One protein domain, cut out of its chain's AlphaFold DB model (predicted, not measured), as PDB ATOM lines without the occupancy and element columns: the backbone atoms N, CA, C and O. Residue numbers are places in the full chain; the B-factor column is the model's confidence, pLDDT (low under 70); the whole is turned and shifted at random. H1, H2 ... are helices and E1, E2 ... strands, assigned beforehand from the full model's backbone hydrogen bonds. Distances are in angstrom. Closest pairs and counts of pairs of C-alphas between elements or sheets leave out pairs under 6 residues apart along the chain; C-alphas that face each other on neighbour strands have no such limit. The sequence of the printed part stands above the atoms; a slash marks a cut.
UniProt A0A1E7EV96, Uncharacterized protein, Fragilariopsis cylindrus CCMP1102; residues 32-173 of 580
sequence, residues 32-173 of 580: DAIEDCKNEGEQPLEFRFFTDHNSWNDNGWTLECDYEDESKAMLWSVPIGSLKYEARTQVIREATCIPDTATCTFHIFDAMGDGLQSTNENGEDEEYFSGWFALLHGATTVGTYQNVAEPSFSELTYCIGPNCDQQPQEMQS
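AT A GLANCE: This is residues 32 to 173 of the 580 residues of an uncharacterized protein of Fragilariopsis cylindrus CCMP1102 (UniProt A0A1E7EV96). This is a sandwich of two four-stranded sheets face to face, E4 E1 E6 E7 in one layer and E3 E2 E5 E8 in the other, with the strands of both running nearly along the long axis. The small helix H1 lies near one end of the sandwich, and the long link between E5 and E6, residues 111 to 131, runs out past that same end. The printed part has 142 residues, with elements in the order E1 H1 E2 E3 E4 E5 E6 E7 E8; both sheets are all antiparallel. The class is mostly strand, although under half of the residues are in named elements. The whole is compact, with a radius of gyration of the C-alphas of 15.7 A, and elongated, spanning 51 by 31 by 29 A.

IN THESE COORDINATES: Find C-alpha 42 at (1.177, -21.245, -8.594); from there E1, residues 42 to 50, runs 26.0 A to C-alpha 50 at (17.566, -16.956, 11.109). H1 follows at residues 55 to 58, then E2 at 59 to 66, 24.0 A long, and E3 at 72 to 78. E4, residues 91 to 99, is 25.3 A long, and E5, residues 103 to 110, is 23.5 A. Further on come E6 at 132 to 137, E7 at 140 to 144 and E8 at 155 to 160, which ends at C-alpha 160, (2.088, -10.411, -1.822).

HOW THE PARTS SIT: Look first at E1 and its antiparallel neighbours: N 47 and O 94 of E4 are 2.8 A apart, within hydrogen-bond range, as are N 48 and O 134 of E6, at 2.8 A. E6 and E7 form a hairpin, with N 135 and O 143 at 2.8 A. In the other sheet, twisted with C-alphas up to 4.2 A off its best plane, E2 and E3 form a hairpin, with N 63 and O 76 at 3.0 A. N 62 and O 107 of E5 are 2.8 A apart, and N 106 and O 158 of E8 are 2.8 A apart. The facing parts of the sheets are 10.6 A centre to centre. Between them, the closest C-alphas of E7 and E8 are those of Gly 143 and Tyr 158, 7.1 A; E2 and E4 are only just apart at 8.3 A. H1 only grazes the sheet E3 E2 E5 E8 with residues 55 to 58, and it is too short for an O i to N i+4 pair; its one O i to N i+3 pair is not within range.

THE WHOLE: The two C-alphas farthest apart, those of Glu 40 and Asn 122, are 52.8 A apart. The printed part has no cut. The links E3 to E4, 12 residues, and E5 to E6, 21 residues, are long. Mean pLDDT of the printed part is 82.1; look for values under 70 at residues 32 to 35, 86 to 90, 118 to 121, 123 to 129, 146 to 149 and 167 to 173.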
ATOM      1  N   ASP A  32      10.695 -30.327   4.713       43.53
ATOM      2  CA  ASP A  32      11.357 -30.815   3.501       43.53
ATOM      3  C   ASP A  32      11.336 -29.697   2.443       43.53
ATOM      4  O   ASP A  32      10.346 -28.964   2.344       43.53
ATOM      5  N   ALA A  33      12.413 -29.578   1.658       47.03
ATOM      6  CA  ALA A  33      12.495 -28.663   0.519       47.03
ATOM      7  C   ALA A  33      11.216 -28.754  -0.338       47.03
ATOM      8  O   ALA A  33      10.723 -29.858  -0.601       47.03
ATOM      9  N   ILE A  34      10.653 -27.601  -0.719       56.38
ATOM     10  CA  ILE A  34       9.421 -27.534  -1.515       56.38
ATOM     11  C   ILE A  34       9.600 -28.385  -2.778       56.38
ATOM     12  O   ILE A  34      10.447 -28.094  -3.614       56.38
ATOM     13  N   GLU A  35       8.759 -29.410  -2.952       63.25
ATOM     14  CA  GLU A  35       8.490 -29.942  -4.292       63.25
ATOM     15  C   GLU A  35       7.875 -28.816  -5.130       63.25
ATOM     16  O   GLU A  35       6.867 -28.248  -4.700       63.25
ATOM     17  N   ASP A  36       8.433 -28.551  -6.317       81.56
ATOM     18  CA  ASP A  36       7.906 -27.615  -7.320       81.56
ATOM     19  C   ASP A  36       6.373 -27.497  -7.283       81.56
ATOM     20  O   ASP A  36       5.648 -28.507  -7.297       81.56
ATOM     21  N   CYS A  37       5.863 -26.260  -7.278       88.50
ATOM     22  CA  CYS A  37       4.425 -26.016  -7.250       88.50
ATOM     23  C   CYS A  37       3.722 -26.738  -8.405       88.50
ATOM     24  O   CYS A  37       4.032 -26.569  -9.584       88.50
ATOM     25  N   LYS A  38       2.777 -27.615  -8.048       90.62
ATOM     26  CA  LYS A  38       2.236 -28.620  -8.979       90.62
ATOM     27  C   LYS A  38       1.205 -28.061  -9.946       90.62
ATOM     28  O   LYS A  38       0.928 -28.710 -10.958       90.62
ATOM     29  N   ASN A  39       0.577 -26.934  -9.619       91.19
ATOM     30  CA  ASN A  39      -0.477 -26.361 -10.443       91.19
ATOM     31  C   ASN A  39       0.070 -25.219 -11.304       91.19
ATOM     32  O   ASN A  39       0.873 -24.407 -10.858       91.19
ATOM     33  N   GLU A  40      -0.388 -25.153 -12.556       92.12
ATOM     34  CA  GLU A  40      -0.087 -24.027 -13.442       92.12
ATOM     35  C   GLU A  40      -0.595 -22.718 -12.816       92.12
ATOM     36  O   GLU A  40      -1.769 -22.628 -12.450       92.12
ATOM     37  N   GLY A  41       0.283 -21.714 -12.732       89.62
ATOM     38  CA  GLY A  41      -0.026 -20.414 -12.132       89.62
ATOM     39  C   GLY A  41       0.049 -20.387 -10.604       89.62
ATOM     40  O   GLY A  41      -0.539 -19.499 -10.000       89.62
ATOM     41  N   GLU A  42       0.697 -21.369  -9.972       93.62
ATOM     42  CA  GLU A  42       1.177 -21.245  -8.594       93.62
ATOM     43  C   GLU A  42       2.666 -20.897  -8.591       93.62
ATOM     44  O   GLU A  42       3.442 -21.460  -9.366       93.62
ATOM     45  N   GLN A  43       3.060 -20.013  -7.680       89.62
ATOM     46  CA  GLN A  43       4.451 -19.705  -7.380       89.62
ATOM     47  C   GLN A  43       4.787 -20.133  -5.947       89.62
ATOM     48  O   GLN A  43       3.916 -20.090  -5.069       89.62
ATOM     49  N   PRO A  44       6.025 -20.586  -5.692       91.25
ATOM     50  CA  PRO A  44       6.459 -20.877  -4.336       91.25
ATOM     51  C   PRO A  44       6.562 -19.566  -3.553       91.25
ATOM     52  O   PRO A  44       7.132 -18.595  -4.037       91.25
ATOM     53  N   LEU A  45       6.012 -19.535  -2.347       92.50
ATOM     54  CA  LEU A  45       6.327 -18.539  -1.337       92.50
ATOM     55  C   LEU A  45       7.159 -19.221  -0.255       92.50
ATOM     56  O   LEU A  45       6.715 -20.204   0.346       92.50
ATOM     57  N   GLU A  46       8.341 -18.680  -0.008       91.19
ATOM     58  CA  GLU A  46       9.261 -19.146   1.017       91.19
ATOM     59  C   GLU A  46       9.526 -18.022   2.020       91.19
ATOM     60  O   GLU A  46       9.768 -16.874   1.650       91.19
ATOM     61  N   PHE A  47       9.471 -18.357   3.301       92.94
ATOM     62  CA  PHE A  47       9.918 -17.515   4.393       92.94
ATOM     63  C   PHE A  47      11.081 -18.198   5.093       92.94
ATOM     64  O   PHE A  47      11.001 -19.362   5.488       92.94
ATOM     65  N   ARG A  48      12.168 -17.453   5.232       88.38
ATOM     66  CA  ARG A  48      13.405 -17.885   5.862       88.38
ATOM     67  C   ARG A  48      13.651 -17.004   7.046       88.38
ATOM     68  O   ARG A  48      13.562 -15.786   6.929       88.38
ATOM     69  N   PHE A  49      13.989 -17.632   8.150       88.81
ATOM     70  CA  PHE A  49      14.201 -16.937   9.392       88.81
ATOM     71  C   PHE A  49      15.419 -17.511  10.089       88.81
ATOM     72  O   PHE A  49      15.467 -18.699  10.416       88.81
ATOM     73  N   PHE A  50      16.408 -16.659  10.300       84.12
ATOM     74  CA  PHE A  50      17.566 -16.956  11.109       84.12
ATOM     75  C   PHE A  50      17.389 -16.265  12.456       84.12
ATOM     76  O   PHE A  50      17.349 -15.039  12.543       84.12
ATOM     77  N   THR A  51      17.278 -17.080  13.500       80.31
ATOM     78  CA  THR A  51      17.057 -16.620  14.871       80.31
ATOM     79  C   THR A  51      18.272 -15.865  15.411       80.31
ATOM     80  O   THR A  51      19.398 -16.342  15.270       80.31
ATOM     81  N   ASP A  52      18.041 -14.765  16.113       75.56
ATOM     82  CA  ASP A  52      19.001 -14.142  17.025       75.56
ATOM     83  C   ASP A  52      19.000 -14.807  18.421       75.56
ATOM     84  O   ASP A  52      18.601 -15.965  18.601       75.56
ATOM     85  N   HIS A  53      19.515 -14.088  19.425       73.19
ATOM     86  CA  HIS A  53      19.614 -14.548  20.808       73.19
ATOM     87  C   HIS A  53      18.296 -14.522  21.595       73.19
ATOM     88  O   HIS A  53      18.257 -15.016  22.719       73.19
ATOM     89  N   ASN A  54      17.225 -13.945  21.081       78.06
ATOM     90  CA  ASN A  54      15.962 -13.820  21.802       78.06
ATOM     91  C   ASN A  54      14.777 -14.347  20.999       78.06
ATOM     92  O   ASN A  54      13.768 -14.704  21.613       78.06
ATOM     93  N   SER A  55      14.988 -14.616  19.707       80.62
ATOM     94  CA  SER A  55      13.952 -14.957  18.740       80.62
ATOM     95  C   SER A  55      13.001 -16.052  19.173       80.62
ATOM     96  O   SER A  55      11.824 -16.064  18.817       80.62
ATOM     97  N   TRP A  56      13.492 -17.029  19.936       83.12
ATOM     98  CA  TRP A  56      12.655 -18.142  20.363       83.12
ATOM     99  C   TRP A  56      11.538 -17.730  21.332       83.12
ATOM    100  O   TRP A  56      10.565 -18.469  21.482       83.12
ATOM    101  N   ASN A  57      11.675 -16.585  22.002       87.06
ATOM    102  CA  ASN A  57      10.741 -16.082  23.005       87.06
ATOM    103  C   ASN A  57       9.849 -14.945  22.495       87.06
ATOM    104  O   ASN A  57       8.745 -14.783  23.020       87.06
ATOM    105  N   ASP A  58      10.296 -14.170  21.515       89.44
ATOM    106  CA  ASP A  58       9.664 -12.912  21.105       89.44
ATOM    107  C   ASP A  58       9.268 -12.856  19.631       89.44
ATOM    108  O   ASP A  58       8.329 -12.126  19.306       89.44
ATOM    109  N   ASN A  59       9.854 -13.682  18.762       91.94
ATOM    110  CA  ASN A  59       9.439 -13.724  17.372       91.94
ATOM    111  C   ASN A  59       8.286 -14.696  17.110       91.94
ATOM    112  O   ASN A  59       8.125 -15.752  17.733       91.94
ATOM    113  N   GLY A  60       7.472 -14.322  16.129       94.50
ATOM    114  CA  GLY A  60       6.422 -15.142  15.540       94.50
ATOM    115  C   GLY A  60       6.038 -14.595  14.171       94.50
ATOM    116  O   GLY A  60       6.436 -13.495  13.805       94.50
ATOM    117  N   TRP A  61       5.254 -15.339  13.399       96.88
ATOM    118  CA  TRP A  61       4.789 -14.870  12.094       96.88
ATOM    119  C   TRP A  61       3.486 -15.536  11.668       96.88
ATOM    120  O   TRP A  61       3.109 -16.613  12.137       96.88
ATOM    121  N   THR A  62       2.777 -14.883  10.756       97.06
ATOM    122  CA  THR A  62       1.561 -15.404  10.138       97.06
ATOM    123  C   THR A  62       1.558 -15.123   8.642       97.06
ATOM    124  O   THR A  62       2.104 -14.129   8.171       97.06
ATOM    125  N   LEU A  63       0.910 -16.008   7.886       97.38
ATOM    126  CA  LEU A  63       0.612 -15.800   6.473       97.38
ATOM    127  C   LEU A  63      -0.866 -16.086   6.237       97.38
ATOM    128  O   LEU A  63      -1.316 -17.227   6.380       97.38
ATOM    129  N   GLU A  64      -1.612 -15.057   5.849       97.62
ATOM    130  CA  GLU A  64      -3.026 -15.152   5.492       97.62
ATOM    131  C   GLU A  64      -3.216 -14.799   4.018       97.62
ATOM    132  O   GLU A  64      -2.743 -13.764   3.567       97.62
ATOM    133  N   CYS A  65      -3.922 -15.643   3.267       97.38
ATOM    134  CA  CYS A  65      -4.187 -15.449   1.846       97.38
ATOM    135  C   CYS A  65      -5.683 -15.324   1.552       97.38
ATOM    136  O   CYS A  65      -6.480 -16.169   1.970       97.38
ATOM    137  N   ASP A  66      -6.026 -14.307   0.767       97.06
ATOM    138  CA  ASP A  66      -7.335 -14.062   0.173       97.06
ATOM    139  C   ASP A  66      -7.341 -14.563  -1.280       97.06
ATOM    140  O   ASP A  66      -6.553 -14.113  -2.117       97.06
ATOM    141  N   TYR A  67      -8.245 -15.492  -1.594       95.75
ATOM    142  CA  TYR A  67      -8.390 -16.088  -2.925       95.75
ATOM    143  C   TYR A  67      -9.539 -15.445  -3.719       95.75
ATOM    144  O   TYR A  67     -10.437 -14.814  -3.159       95.75
ATOM    145  N   GLU A  68      -9.558 -15.643  -5.044       92.25
ATOM    146  CA  GLU A  68     -10.587 -15.077  -5.941       92.25
ATOM    147  C   GLU A  68     -12.028 -15.463  -5.578       92.25
ATOM    148  O   GLU A  68     -12.969 -14.744  -5.916       92.25
ATOM    149  N   ASP A  69     -12.228 -16.605  -4.918       93.38
ATOM    150  CA  ASP A  69     -13.543 -17.062  -4.468       93.38
ATOM    151  C   ASP A  69     -13.981 -16.434  -3.132       93.38
ATOM    152  O   ASP A  69     -14.941 -16.907  -2.519       93.38
ATOM    153  N   GLU A  70     -13.294 -15.366  -2.705       89.94
ATOM    154  CA  GLU A  70     -13.453 -14.662  -1.427       89.94
ATOM    155  C   GLU A  70     -13.180 -15.557  -0.205       89.94
ATOM    156  O   GLU A  70     -13.518 -15.198   0.929       89.94
ATOM    157  N   SER A  71     -12.580 -16.735  -0.406       95.12
ATOM    158  CA  SER A  71     -12.112 -17.550   0.704       95.12
ATOM    159  C   SER A  71     -10.825 -16.965   1.280       95.12
ATOM    160  O   SER A  71      -9.963 -16.471   0.555       95.12
ATOM    161  N   LYS A  72     -10.718 -17.022   2.608       96.50
ATOM    162  CA  LYS A  72      -9.510 -16.676   3.356       96.50
ATOM    163  C   LYS A  72      -8.901 -17.957   3.901       96.50
ATOM    164  O   LYS A  72      -9.636 -18.783   4.457       96.50
ATOM    165  N   ALA A  73      -7.593 -18.129   3.775       96.62
ATOM    166  CA  ALA A  73      -6.877 -19.229   4.406       96.62
ATOM    167  C   ALA A  73      -5.647 -18.716   5.151       96.62
ATOM    168  O   ALA A  73      -4.829 -17.992   4.596       96.62
ATOM    169  N   MET A  74      -5.505 -19.147   6.402       96.50
ATOM    170  CA  MET A  74      -4.269 -18.998   7.158       96.50
ATOM    171  C   MET A  74      -3.353 -20.162   6.785       96.50
ATOM    172  O   MET A  74      -3.668 -21.315   7.088       96.50
ATOM    173  N   LEU A  75      -2.275 -19.858   6.066       95.56
ATOM    174  CA  LEU A  75      -1.314 -20.843   5.577       95.56
ATOM    175  C   LEU A  75      -0.226 -21.108   6.618       95.56
ATOM    176  O   LEU A  75       0.084 -22.268   6.884       95.56
ATOM    177  N   TRP A  76       0.280 -20.045   7.247       96.44
ATOM    178  CA  TRP A  76       1.285 -20.111   8.306       96.44
ATOM    179  C   TRP A  76       0.787 -19.406   9.561       96.44
ATOM    180  O   TRP A  76       0.091 -18.390   9.488       96.44
ATOM    181  N   SER A  77       1.129 -19.962  10.720       96.38
ATOM    182  CA  SER A  77       0.795 -19.388  12.021       96.38
ATOM    183  C   SER A  77       1.760 -19.914  13.071       96.38
ATOM    184  O   SER A  77       1.507 -20.952  13.687       96.38
ATOM    185  N   VAL A  78       2.825 -19.159  13.302       94.94
ATOM    186  CA  VAL A  78       3.813 -19.389  14.353       94.94
ATOM    187  C   VAL A  78       3.597 -18.344  15.446       94.94
ATOM    188  O   VAL A  78       3.929 -17.175  15.255       94.94
ATOM    189  N   PRO A  79       2.987 -18.719  16.587       94.88
ATOM    190  CA  PRO A  79       2.802 -17.795  17.695       94.88
ATOM    191  C   PRO A  79       4.135 -17.292  18.250       94.88
ATOM    192  O   PRO A  79       5.107 -18.049  18.314       94.88
ATOM    193  N   ILE A  80       4.131 -16.059  18.750       92.94
ATOM    194  CA  ILE A  80       5.227 -15.501  19.548       92.94
ATOM    195  C   ILE A  80       5.593 -16.469  20.680       92.94
ATOM    196  O   ILE A  80       4.710 -16.980  21.380       92.94
ATOM    197  N   GLY A  81       6.887 -16.743  20.837       88.19
ATOM    198  CA  GLY A  81       7.403 -17.607  21.901       88.19
ATOM    199  C   GLY A  81       7.128 -19.105  21.713       88.19
ATOM    200  O   GLY A  81       7.297 -19.894  22.645       88.19
ATOM    201  N   SER A  82       6.634 -19.518  20.539       89.19
ATOM    202  CA  SER A  82       6.383 -20.935  20.231       89.19
ATOM    203  C   SER A  82       7.566 -21.643  19.579       89.19
ATOM    204  O   SER A  82       7.592 -22.880  19.532       89.19
ATOM    205  N   LEU A  83       8.539 -20.872  19.095       85.94
ATOM    206  CA  LEU A  83       9.775 -21.388  18.540       85.94
ATOM    207  C   LEU A  83      10.516 -22.168  19.621       85.94
ATOM    208  O   LEU A  83      10.731 -21.713  20.745       85.94
ATOM    209  N   LYS A  84      10.879 -23.407  19.299       81.31
ATOM    210  CA  LYS A  84      11.734 -24.178  20.193       81.31
ATOM    211  C   LYS A  84      13.140 -23.628  20.072       81.31
ATOM    212  O   LYS A  84      13.575 -23.290  18.978       81.31
ATOM    213  N   TYR A  85      13.850 -23.622  21.194       71.12
ATOM    214  CA  TYR A  85      15.295 -23.461  21.197       71.12
ATOM    215  C   TYR A  85      15.918 -24.658  20.464       71.12
ATOM    216  O   TYR A  85      16.234 -25.690  21.061       71.12
ATOM    217  N   GLU A  86      15.984 -24.560  19.144       63.06
ATOM    218  CA  GLU A  86      16.819 -25.400  18.302       63.06
ATOM    219  C   GLU A  86      18.214 -24.754  18.271       63.06
ATOM    220  O   GLU A  86      18.384 -23.598  18.666       63.06
ATOM    221  N   ALA A  87      19.256 -25.529  17.966       53.75
ATOM    222  CA  ALA A  87      20.619 -24.997  17.974       53.75
ATOM    223  C   ALA A  87      20.678 -23.720  17.109       53.75
ATOM    224  O   ALA A  87      20.045 -23.681  16.058       53.75
ATOM    225  N   ARG A  88      21.406 -22.696  17.585       55.81
ATOM    226  CA  ARG A  88      21.428 -21.270  17.164       55.81
ATOM    227  C   ARG A  88      21.819 -20.984  15.698       55.81
ATOM    228  O   ARG A  88      22.340 -19.926  15.383       55.81
ATOM    229  N   THR A  89      21.684 -21.961  14.818       54.69
ATOM    230  CA  THR A  89      22.278 -22.003  13.480       54.69
ATOM    231  C   THR A  89      21.326 -22.600  12.456       54.69
ATOM    232  O   THR A  89      21.712 -22.832  11.314       54.69
ATOM    233  N   GLN A  90      20.106 -22.932  12.870       68.75
ATOM    234  CA  GLN A  90      19.122 -23.508  11.979       68.75
ATOM    235  C   GLN A  90      18.341 -22.380  11.319       68.75
ATOM    236  O   GLN A  90      17.614 -21.642  11.980       68.75
ATOM    237  N   VAL A  91      18.480 -22.274  10.000       79.00
ATOM    238  CA  VAL A  91      17.564 -21.474   9.188       79.00
ATOM    239  C   VAL A  91      16.196 -22.144   9.275       79.00
ATOM    240  O   VAL A  91      16.017 -23.271   8.806       79.00
ATOM    241  N   ILE A  92      15.232 -21.469   9.895       86.50
ATOM    242  CA  ILE A  92      13.841 -21.904   9.867       86.50
ATOM    243  C   ILE A  92      13.300 -21.578   8.482       86.50
ATOM    244  O   ILE A  92      13.434 -20.453   8.004       86.50
ATOM    245  N   ARG A  93      12.699 -22.577   7.839       88.12
ATOM    246  CA  ARG A  93      12.089 -22.443   6.519       88.12
ATOM    247  C   ARG A  93      10.621 -22.758   6.606       88.12
ATOM    248  O   ARG A  93      10.246 -23.837   7.061       88.12
ATOM    249  N   GLU A  94       9.808 -21.848   6.105       92.00
ATOM    250  CA  GLU A  94       8.412 -22.098   5.811       92.00
ATOM    251  C   GLU A  94       8.129 -21.829   4.349       92.00
ATOM    252  O   GLU A  94       8.769 -21.018   3.691       92.00
ATOM    253  N   ALA A  95       7.209 -22.614   3.817       92.06
ATOM    254  CA  ALA A  95       7.214 -22.910   2.410       92.06
ATOM    255  C   ALA A  95       5.793 -23.297   1.986       92.06
ATOM    256  O   ALA A  95       5.177 -24.176   2.592       92.06
ATOM    257  N   THR A  96       5.228 -22.619   0.987       94.88
ATOM    258  CA  THR A  96       3.880 -22.909   0.476       94.88
ATOM    259  C   THR A  96       3.737 -22.483  -0.979       94.88
ATOM    260  O   THR A  96       4.426 -21.584  -1.435       94.88
ATOM    261  N   CYS A  97       2.818 -23.095  -1.718       94.81
ATOM    262  CA  CYS A  97       2.484 -22.666  -3.075       94.81
ATOM    263  C   CYS A  97       1.285 -21.721  -3.047       94.81
ATOM    264  O   CYS A  97       0.266 -22.025  -2.417       94.81
ATOM    265  N   ILE A  98       1.406 -20.585  -3.731       94.62
ATOM    266  CA  ILE A  98       0.390 -19.535  -3.767       94.62
ATOM    267  C   ILE A  98      -0.009 -19.293  -5.223       94.62
ATOM    268  O   ILE A  98       0.864 -19.078  -6.060       94.62
ATOM    269  N   PRO A  99      -1.308 -19.354  -5.568       94.81
ATOM    270  CA  PRO A  99      -1.769 -18.994  -6.904       94.81
ATOM    271  C   PRO A  99      -1.461 -17.528  -7.228       94.81
ATOM    272  O   PRO A  99      -1.686 -16.668  -6.382       94.81
ATOM    273  N   ASP A 100      -1.106 -17.222  -8.478       91.81
ATOM    274  CA  ASP A 100      -0.843 -15.859  -8.983       91.81
ATOM    275  C   ASP A 100      -2.029 -14.895  -8.777       91.81
ATOM    276  O   ASP A 100      -1.900 -13.673  -8.861       91.81
ATOM    277  N   THR A 101      -3.221 -15.448  -8.554       94.44
ATOM    278  CA  THR A 101      -4.459 -14.703  -8.325       94.44
ATOM    279  C   THR A 101      -4.753 -14.440  -6.848       94.44
ATOM    280  O   THR A 101      -5.626 -13.625  -6.540       94.44
ATOM    281  N   ALA A 102      -4.059 -15.113  -5.930       95.69
ATOM    282  CA  ALA A 102      -4.234 -14.928  -4.497       95.69
ATOM    283  C   ALA A 102      -3.471 -13.692  -4.017       95.69
ATOM    284  O   ALA A 102      -2.396 -13.368  -4.514       95.69
ATOM    285  N   THR A 103      -4.039 -12.983  -3.044       95.50
ATOM    286  CA  THR A 103      -3.362 -11.882  -2.352       95.50
ATOM    287  C   THR A 103      -3.121 -12.287  -0.915       95.50
ATOM    288  O   THR A 103      -4.070 -12.595  -0.202       95.50
ATOM    289  N   CYS A 104      -1.869 -12.290  -0.491       96.19
ATOM    290  CA  CYS A 104      -1.471 -12.721   0.833       96.19
ATOM    291  C   CYS A 104      -0.892 -11.571   1.641       96.19
ATOM    292  O   CYS A 104      -0.235 -10.682   1.108       96.19
ATOM    293  N   THR A 105      -1.142 -11.611   2.941       95.50
ATOM    294  CA  THR A 105      -0.558 -10.713   3.926       95.50
ATOM    295  C   THR A 105       0.307 -11.551   4.852       95.50
ATOM    296  O   THR A 105      -0.183 -12.470   5.513       95.50
ATOM    297  N   PHE A 106       1.601 -11.263   4.846       95.75
ATOM    298  CA  PHE A 106       2.579 -11.858   5.737       95.75
ATOM    299  C   PHE A 106       2.884 -10.875   6.864       95.75
ATOM    300  O   PHE A 106       3.200  -9.715   6.597       95.75
ATOM    301  N   HIS A 107       2.794 -11.339   8.104       94.38
ATOM    302  CA  HIS A 107       3.191 -10.583   9.284       94.38
ATOM    303  C   HIS A 107       4.344 -11.303   9.965       94.38
ATOM    304  O   HIS A 107       4.238 -12.500  10.223       94.38
ATOM    305  N   ILE A 108       5.399 -10.574  10.305       94.31
ATOM    306  CA  ILE A 108       6.422 -11.020  11.249       94.31
ATOM    307  C   ILE A 108       6.364 -10.111  12.466       94.31
ATOM    308  O   ILE A 108       6.264  -8.890  12.340       94.31
ATOM    309  N   PHE A 109       6.378 -10.724  13.637       93.62
ATOM    310  CA  PHE A 109       6.262 -10.068  14.921       93.62
ATOM    311  C   PHE A 109       7.575 -10.205  15.674       93.62
ATOM    312  O   PHE A 109       8.221 -11.252  15.619       93.62
ATOM    313  N   ASP A 110       7.899  -9.164  16.417       92.12
ATOM    314  CA  ASP A 110       8.873  -9.190  17.492       92.12
ATOM    315  C   ASP A 110       8.225  -8.531  18.720       92.12
ATOM    316  O   ASP A 110       7.804  -7.373  18.705       92.12
ATOM    317  N   ALA A 111       8.064  -9.311  19.784       90.69
ATOM    318  CA  ALA A 111       7.410  -8.860  21.000       90.69
ATOM    319  C   ALA A 111       8.231  -7.827  21.782       90.69
ATOM    320  O   ALA A 111       7.631  -7.061  22.544       90.69
ATOM    321  N   MET A 112       9.561  -7.823  21.640       87.94
ATOM    322  CA  MET A 112      10.434  -6.891  22.360       87.94
ATOM    323  C   MET A 112      10.572  -5.552  21.634       87.94
ATOM    324  O   MET A 112      10.722  -4.515  22.283       87.94
ATOM    325  N   GLY A 113      10.396  -5.550  20.315       86.69
ATOM    326  CA  GLY A 113      10.492  -4.369  19.473       86.69
ATOM    327  C   GLY A 113      11.931  -3.970  19.143       86.69
ATOM    328  O   GLY A 113      12.118  -2.888  18.590       86.69
ATOM    329  N   ASP A 114      12.928  -4.790  19.488       83.00
ATOM    330  CA  ASP A 114      14.324  -4.633  19.064       83.00
ATOM    331  C   ASP A 114      14.585  -5.239  17.672       83.00
ATOM    332  O   ASP A 114      15.664  -5.086  17.099       83.00
ATOM    333  N   GLY A 115      13.539  -5.788  17.055       85.56
ATOM    334  CA  GLY A 115      13.526  -6.347  15.720       85.56
ATOM    335  C   GLY A 115      14.177  -7.716  15.701       85.56
ATOM    336  O   GLY A 115      13.666  -8.657  16.296       85.56
ATOM    337  N   LEU A 116      15.272  -7.827  14.949       84.81
ATOM    338  CA  LEU A 116      16.169  -8.985  15.016       84.81
ATOM    339  C   LEU A 116      17.553  -8.576  15.515       84.81
ATOM    340  O   LEU A 116      18.562  -9.197  15.177       84.81
ATOM    341  N   GLN A 117      17.634  -7.452  16.229       79.69
ATOM    342  CA  GLN A 117      18.851  -7.041  16.906       79.69
ATOM    343  C   GLN A 117      18.778  -7.550  18.330       79.69
ATOM    344  O   GLN A 117      17.881  -7.172  19.070       79.69
ATOM    345  N   SER A 118      19.768  -8.326  18.751       67.06
ATOM    346  CA  SER A 118      19.889  -8.612  20.171       67.06
ATOM    347  C   SER A 118      20.410  -7.355  20.875       67.06
ATOM    348  O   SER A 118      21.526  -6.898  20.636       67.06
ATOM    349  N   THR A 119      19.586  -6.779  21.745       64.19
ATOM    350  CA  THR A 119      20.025  -5.764  22.708       64.19
ATOM    351  C   THR A 119      20.366  -6.455  24.031       64.19
ATOM    352  O   THR A 119      19.666  -7.377  24.455       64.19
ATOM    353  N   ASN A 120      21.463  -6.080  24.707       66.12
ATOM    354  CA  ASN A 120      21.663  -6.585  26.072       66.12
ATOM    355  C   ASN A 120      20.628  -5.958  27.022       66.12
ATOM    356  O   ASN A 120      20.092  -4.878  26.775       66.12
ATOM    357  N   GLU A 121      20.414  -6.594  28.179       65.75
ATOM    358  CA  GLU A 121      19.536  -6.075  29.245       65.75
ATOM    359  C   GLU A 121      19.918  -4.654  29.722       65.75
ATOM    360  O   GLU A 121      19.123  -3.986  30.384       65.75
ATOM    361  N   ASN A 122      21.128  -4.186  29.396       73.94
ATOM    362  CA  ASN A 122      21.633  -2.869  29.771       73.94
ATOM    363  C   ASN A 122      21.376  -1.785  28.705       73.94
ATOM    364  O   ASN A 122      21.646  -0.615  28.978       73.94
ATOM    365  N   GLY A 123      20.846  -2.142  27.529       65.62
ATOM    366  CA  GLY A 123      20.630  -1.221  26.411       65.62
ATOM    367  C   GLY A 123      21.921  -0.650  25.815       65.62
ATOM    368  O   GLY A 123      21.889   0.427  25.223       65.62
ATOM    369  N   GLU A 124      23.057  -1.319  26.016       65.81
ATOM    370  CA  GLU A 124      24.298  -1.003  25.316       65.81
ATOM    371  C   GLU A 124      24.334  -1.811  24.014       65.81
ATOM    372  O   GLU A 124      24.116  -3.025  24.029       65.81
ATOM    373  N   ASP A 125      24.606  -1.119  22.903       55.31
ATOM    374  CA  ASP A 125      24.850  -1.698  21.579       55.31
ATOM    375  C   ASP A 125      26.139  -2.535  21.621       55.31
ATOM    376  O   ASP A 125      27.210  -2.123  21.174       55.31
ATOM    377  N   GLU A 126      26.085  -3.699  22.247       53.78
ATOM    378  CA  GLU A 126      27.086  -4.728  22.019       53.78
ATOM    379  C   GLU A 126      26.866  -5.270  20.601       53.78
ATOM    380  O   GLU A 126      25.734  -5.335  20.119       53.78
ATOM    381  N   GLU A 127      27.961  -5.598  19.908       54.28
ATOM    382  CA  GLU A 127      27.965  -6.148  18.547       54.28
ATOM    383  C   GLU A 127      27.350  -7.552  18.561       54.28
ATOM    384  O   GLU A 127      28.059  -8.547  18.429       54.28
ATOM    385  N   TYR A 128      26.041  -7.632  18.809       61.88
ATOM    386  CA  TYR A 128      25.284  -8.861  18.898       61.88
ATOM    387  C   TYR A 128      24.892  -9.392  17.527       61.88
ATOM    388  O   TYR A 128      24.764  -8.662  16.544       61.88
ATOM    389  N   PHE A 129      24.721 -10.713  17.472       62.88
ATOM    390  CA  PHE A 129      24.376 -11.426  16.264       62.88
ATOM    391  C   PHE A 129      22.970 -10.965  15.911       62.88
ATOM    392  O   PHE A 129      22.029 -11.214  16.665       62.88
ATOM    393  N   SER A 130      22.855 -10.231  14.810       71.06
ATOM    394  CA  SER A 130      21.557  -9.815  14.309       71.06
ATOM    395  C   SER A 130      20.959 -10.995  13.560       71.06
ATOM    396  O   SER A 130      21.579 -11.526  12.636       71.06
ATOM    397  N   GLY A 131      19.773 -11.417  13.971       78.44
ATOM    398  CA  GLY A 131      18.964 -12.334  13.193       78.44
ATOM    399  C   GLY A 131      18.627 -11.697  11.851       78.44
ATOM    400  O   GLY A 131      18.765 -10.488  11.642       78.44
ATOM    401  N   TRP A 132      18.184 -12.516  10.913       83.69
ATOM    402  CA  TRP A 132      17.742 -12.023   9.619       83.69
ATOM    403  C   TRP A 132      16.571 -12.846   9.121       83.69
ATOM    404  O   TRP A 132      16.309 -13.962   9.572       83.69
ATOM    405  N   PHE A 133      15.849 -12.282   8.164       89.69
ATOM    406  CA  PHE A 133      14.829 -13.020   7.449       89.69
ATOM    407  C   PHE A 133      14.807 -12.626   5.983       89.69
ATOM    408  O   PHE A 133      15.175 -11.504   5.618       89.69
ATOM    409  N   ALA A 134      14.322 -13.549   5.163       87.75
ATOM    410  CA  ALA A 134      13.991 -13.308   3.770       87.75
ATOM    411  C   ALA A 134      12.614 -13.896   3.464       87.75
ATOM    412  O   ALA A 134      12.291 -15.016   3.858       87.75
ATOM    413  N   LEU A 135      11.801 -13.127   2.753       91.12
ATOM    414  CA  LEU A 135      10.494 -13.512   2.249       91.12
ATOM    415  C   LEU A 135      10.544 -13.454   0.725       91.12
ATOM    416  O   LEU A 135      10.780 -12.394   0.144       91.12
ATOM    417  N   LEU A 136      10.329 -14.596   0.086       86.81
ATOM    418  CA  LEU A 136      10.586 -14.830  -1.332       86.81
ATOM    419  C   LEU A 136       9.306 -15.344  -1.987       86.81
ATOM    420  O   LEU A 136       8.683 -16.263  -1.465       86.81
ATOM    421  N   HIS A 137       8.911 -14.771  -3.122       89.19
ATOM    422  CA  HIS A 137       7.765 -15.188  -3.932       89.19
ATOM    423  C   HIS A 137       8.225 -15.480  -5.365       89.19
ATOM    424  O   HIS A 137       8.569 -14.574  -6.129       89.19
ATOM    425  N   GLY A 138       8.273 -16.760  -5.729       84.56
ATOM    426  CA  GLY A 138       8.942 -17.217  -6.938       84.56
ATOM    427  C   GLY A 138      10.418 -16.833  -6.899       84.56
ATOM    428  O   GLY A 138      11.088 -17.066  -5.902       84.56
ATOM    429  N   ALA A 139      10.894 -16.196  -7.970       72.62
ATOM    430  CA  ALA A 139      12.251 -15.653  -8.071       72.62
ATOM    431  C   ALA A 139      12.417 -14.259  -7.420       72.62
ATOM    432  O   ALA A 139      13.452 -13.622  -7.581       72.62
ATOM    433  N   THR A 140      11.366 -13.717  -6.792       77.69
ATOM    434  CA  THR A 140      11.329 -12.317  -6.346       77.69
ATOM    435  C   THR A 140      11.431 -12.211  -4.834       77.69
ATOM    436  O   THR A 140      10.619 -12.780  -4.106       77.69
ATOM    437  N   THR A 141      12.373 -11.406  -4.359       82.19
ATOM    438  CA  THR A 141      12.498 -11.056  -2.945       82.19
ATOM    439  C   THR A 141      11.461  -9.994  -2.573       82.19
ATOM    440  O   THR A 141      11.504  -8.860  -3.049       82.19
ATOM    441  N   VAL A 142      10.492 -10.379  -1.739       87.12
ATOM    442  CA  VAL A 142       9.367  -9.546  -1.272       87.12
ATOM    443  C   VAL A 142       9.784  -8.675  -0.089       87.12
ATOM    444  O   VAL A 142       9.338  -7.534   0.035       87.12
ATOM    445  N   GLY A 143      10.624  -9.222   0.791       85.56
ATOM    446  CA  GLY A 143      11.111  -8.539   1.980       85.56
ATOM    447  C   GLY A 143      12.357  -9.207   2.537       85.56
ATOM    448  O   GLY A 143      12.438 -10.431   2.569       85.56
ATOM    449  N   THR A 144      13.314  -8.404   2.989       85.62
ATOM    450  CA  THR A 144      14.486  -8.874   3.735       85.62
ATOM    451  C   THR A 144      14.734  -7.961   4.916       85.62
ATOM    452  O   THR A 144      14.374  -6.780   4.878       85.62
ATOM    453  N   TYR A 145      15.394  -8.494   5.940       79.38
ATOM    454  CA  TYR A 145      15.783  -7.706   7.104       79.38
ATOM    455  C   TYR A 145      16.734  -6.545   6.750       79.38
ATOM    456  O   TYR A 145      16.566  -5.438   7.253       79.38
ATOM    457  N   GLN A 146      17.659  -6.743   5.801       68.00
ATOM    458  CA  GLN A 146      18.602  -5.698   5.363       68.00
ATOM    459  C   GLN A 146      17.915  -4.441   4.803       68.00
ATOM    460  O   GLN A 146      18.466  -3.343   4.873       68.00
ATOM    461  N   ASN A 147      16.713  -4.594   4.244       57.81
ATOM    462  CA  ASN A 147      15.953  -3.498   3.648       57.81
ATOM    463  C   ASN A 147      15.014  -2.799   4.645       57.81
ATOM    464  O   ASN A 147      14.301  -1.865   4.265       57.81
ATOM    465  N   VAL A 148      14.984  -3.225   5.911       64.06
ATOM    466  CA  VAL A 148      14.164  -2.575   6.932       64.06
ATOM    467  C   VAL A 148      14.844  -1.263   7.331       64.06
ATOM    468  O   VAL A 148      15.950  -1.242   7.861       64.06
ATOM    469  N   ALA A 149      14.179  -0.141   7.044       65.56
ATOM    470  CA  ALA A 149      14.722   1.198   7.287       65.56
ATOM    471  C   ALA A 149      15.033   1.473   8.772       65.56
ATOM    472  O   ALA A 149      15.898   2.295   9.074       65.56
ATOM    473  N   GLU A 150      14.322   0.796   9.676       73.38
ATOM    474  CA  GLU A 150      14.544   0.809  11.119       73.38
ATOM    475  C   GLU A 150      14.718  -0.646  11.575       73.38
ATOM    476  O   GLU A 150      13.756  -1.408  11.509       73.38
ATOM    477  N   PRO A 151      15.923  -1.068  11.991       72.62
ATOM    478  CA  PRO A 151      16.181  -2.473  12.300       72.62
ATOM    479  C   PRO A 151      15.377  -2.966  13.512       72.62
ATOM    480  O   PRO A 151      15.058  -4.145  13.589       72.62
ATOM    481  N   SER A 152      14.973  -2.052  14.399       82.06
ATOM    482  CA  SER A 152      14.005  -2.294  15.467       82.06
ATOM    483  C   SER A 152      12.573  -2.262  14.925       82.06
ATOM    484  O   SER A 152      12.128  -1.231  14.410       82.06
ATOM    485  N   PHE A 153      11.821  -3.348  15.078       86.44
ATOM    486  CA  PHE A 153      10.411  -3.406  14.693       86.44
ATOM    487  C   PHE A 153       9.625  -4.249  15.689       86.44
ATOM    488  O   PHE A 153      10.143  -5.232  16.183       86.44
ATOM    489  N   SER A 154       8.358  -3.914  15.951       89.00
ATOM    490  CA  SER A 154       7.449  -4.812  16.687       89.00
ATOM    491  C   SER A 154       6.631  -5.708  15.754       89.00
ATOM    492  O   SER A 154       6.188  -6.799  16.104       89.00
ATOM    493  N   GLU A 155       6.362  -5.201  14.553       92.62
ATOM    494  CA  GLU A 155       5.608  -5.886  13.515       92.62
ATOM    495  C   GLU A 155       6.042  -5.345  12.153       92.62
ATOM    496  O   GLU A 155       6.056  -4.130  11.940       92.62
ATOM    497  N   LEU A 156       6.352  -6.243  11.222       91.44
ATOM    498  CA  LEU A 156       6.472  -5.916   9.806       91.44
ATOM    499  C   LEU A 156       5.377  -6.644   9.040       91.44
ATOM    500  O   LEU A 156       5.085  -7.814   9.291       91.44
ATOM    501  N   THR A 157       4.780  -5.941   8.083       92.38
ATOM    502  CA  THR A 157       3.708  -6.472   7.244       92.38
ATOM    503  C   THR A 157       4.088  -6.356   5.780       92.38
ATOM    504  O   THR A 157       4.399  -5.269   5.291       92.38
ATOM    505  N   TYR A 158       3.996  -7.472   5.067       92.56
ATOM    506  CA  TYR A 158       4.262  -7.570   3.640       92.56
ATOM    507  C   TYR A 158       2.999  -8.029   2.920       92.56
ATOM    508  O   TYR A 158       2.338  -8.976   3.344       92.56
ATOM    509  N   CYS A 159       2.663  -7.363   1.818       93.62
ATOM    510  CA  CYS A 159       1.580  -7.781   0.936       93.62
ATOM    511  C   CYS A 159       2.174  -8.436  -0.314       93.62
ATOM    512  O   CYS A 159       3.065  -7.872  -0.946       93.62
ATOM    513  N   ILE A 160       1.663  -9.612  -0.672       93.00
ATOM    514  CA  ILE A 160       2.088 -10.411  -1.822       93.00
ATOM    515  C   ILE A 160       0.880 -10.633  -2.736       93.00
ATOM    516  O   ILE A 160      -0.183 -11.025  -2.264       93.00
ATOM    517  N   GLY A 161       1.034 -10.430  -4.043       91.88
ATOM    518  CA  GLY A 161      -0.001 -10.743  -5.035       91.88
ATOM    519  C   GLY A 161      -0.696  -9.522  -5.660       91.88
ATOM    520  O   GLY A 161      -0.297  -8.375  -5.449       91.88
ATOM    521  N   PRO A 162      -1.736  -9.744  -6.485       90.00
ATOM    522  CA  PRO A 162      -2.224  -8.758  -7.450       90.00
ATOM    523  C   PRO A 162      -3.046  -7.611  -6.850       90.00
ATOM    524  O   PRO A 162      -3.222  -6.596  -7.523       90.00
ATOM    525  N   ASN A 163      -3.571  -7.749  -5.625       90.81
ATOM    526  CA  ASN A 163      -4.385  -6.707  -4.983       90.81
ATOM    527  C   ASN A 163      -3.605  -5.847  -3.976       90.81
ATOM    528  O   ASN A 163      -4.217  -5.085  -3.230       90.81
ATOM    529  N   CYS A 164      -2.279  -5.955  -3.930       91.19
ATOM    530  CA  CYS A 164      -1.464  -5.124  -3.055       91.19
ATOM    531  C   CYS A 164      -1.407  -3.675  -3.564       91.19
ATOM    532  O   CYS A 164      -1.030  -3.418  -4.706       91.19
ATOM    533  N   ASP A 165      -1.795  -2.719  -2.710       85.50
ATOM    534  CA  ASP A 165      -1.830  -1.284  -3.046       85.50
ATOM    535  C   ASP A 165      -0.430  -0.710  -3.309       85.50
ATOM    536  O   ASP A 165      -0.257   0.216  -4.108       85.50
ATOM    537  N   GLN A 166       0.571  -1.263  -2.626       73.38
ATOM    538  CA  GLN A 166       1.972  -1.074  -2.952       73.38
ATOM    539  C   GLN A 166       2.428  -2.349  -3.651       73.38
ATOM    540  O   GLN A 166       2.244  -3.440  -3.109       73.38
ATOM    541  N   GLN A 167       3.014  -2.213  -4.848       57.72
ATOM    542  CA  GLN A 167       3.872  -3.283  -5.361       57.72
ATOM    543  C   GLN A 167       4.862  -3.628  -4.244       57.72
ATOM    544  O   GLN A 167       5.208  -2.715  -3.479       57.72
ATOM    545  N   PRO A 168       5.264  -4.901  -4.083       55.00
ATOM    546  CA  PRO A 168       6.163  -5.241  -2.995       55.00
ATOM    547  C   PRO A 168       7.395  -4.330  -3.060       55.00
ATOM    548  O   PRO A 168       7.682  -3.733  -4.107       55.00
ATOM    549  N   GLN A 169       8.125  -4.179  -1.953       53.44
ATOM    550  CA  GLN A 169       9.438  -3.521  -1.993       53.44
ATOM    551  C   GLN A 169      10.449  -4.447  -2.688       53.44
ATOM    552  O   GLN A 169      11.505  -4.769  -2.160       53.44
ATOM    553  N   GLU A 170      10.060  -4.913  -3.874       49.72
ATOM    554  CA  GLU A 170      10.761  -5.792  -4.769       49.72
ATOM    555  C   GLU A 170      12.058  -5.088  -5.131       49.72
ATOM    556  O   GLU A 170      12.086  -4.141  -5.922       49.72
ATOM    557  N   MET A 171      13.161  -5.615  -4.625       47.25
ATOM    558  CA  MET A 171      14.304  -5.749  -5.502       47.25
ATOM    559  C   MET A 171      14.054  -6.999  -6.337       47.25
ATOM    560  O   MET A 171      14.666  -8.039  -6.131       47.25
ATOM    561  N   GLN A 172      13.161  -6.900  -7.330       46.56
ATOM    562  CA  GLN A 172      13.450  -7.651  -8.540       46.56
ATOM    563  C   GLN A 172      14.780  -7.085  -9.007       46.56
ATOM    564  O   GLN A 172      14.870  -5.910  -9.383       46.56
ATOM    565  N   SER A 173      15.822  -7.907  -8.964       51.38
ATOM    566  CA  SER A 173      16.901  -7.731  -9.913       51.38
ATOM    567  C   SER A 173      16.233  -7.764 -11.288       51.38
ATOM    568  O   SER A 173      15.984  -8.822 -11.852       51.38
TER     569      SER A 173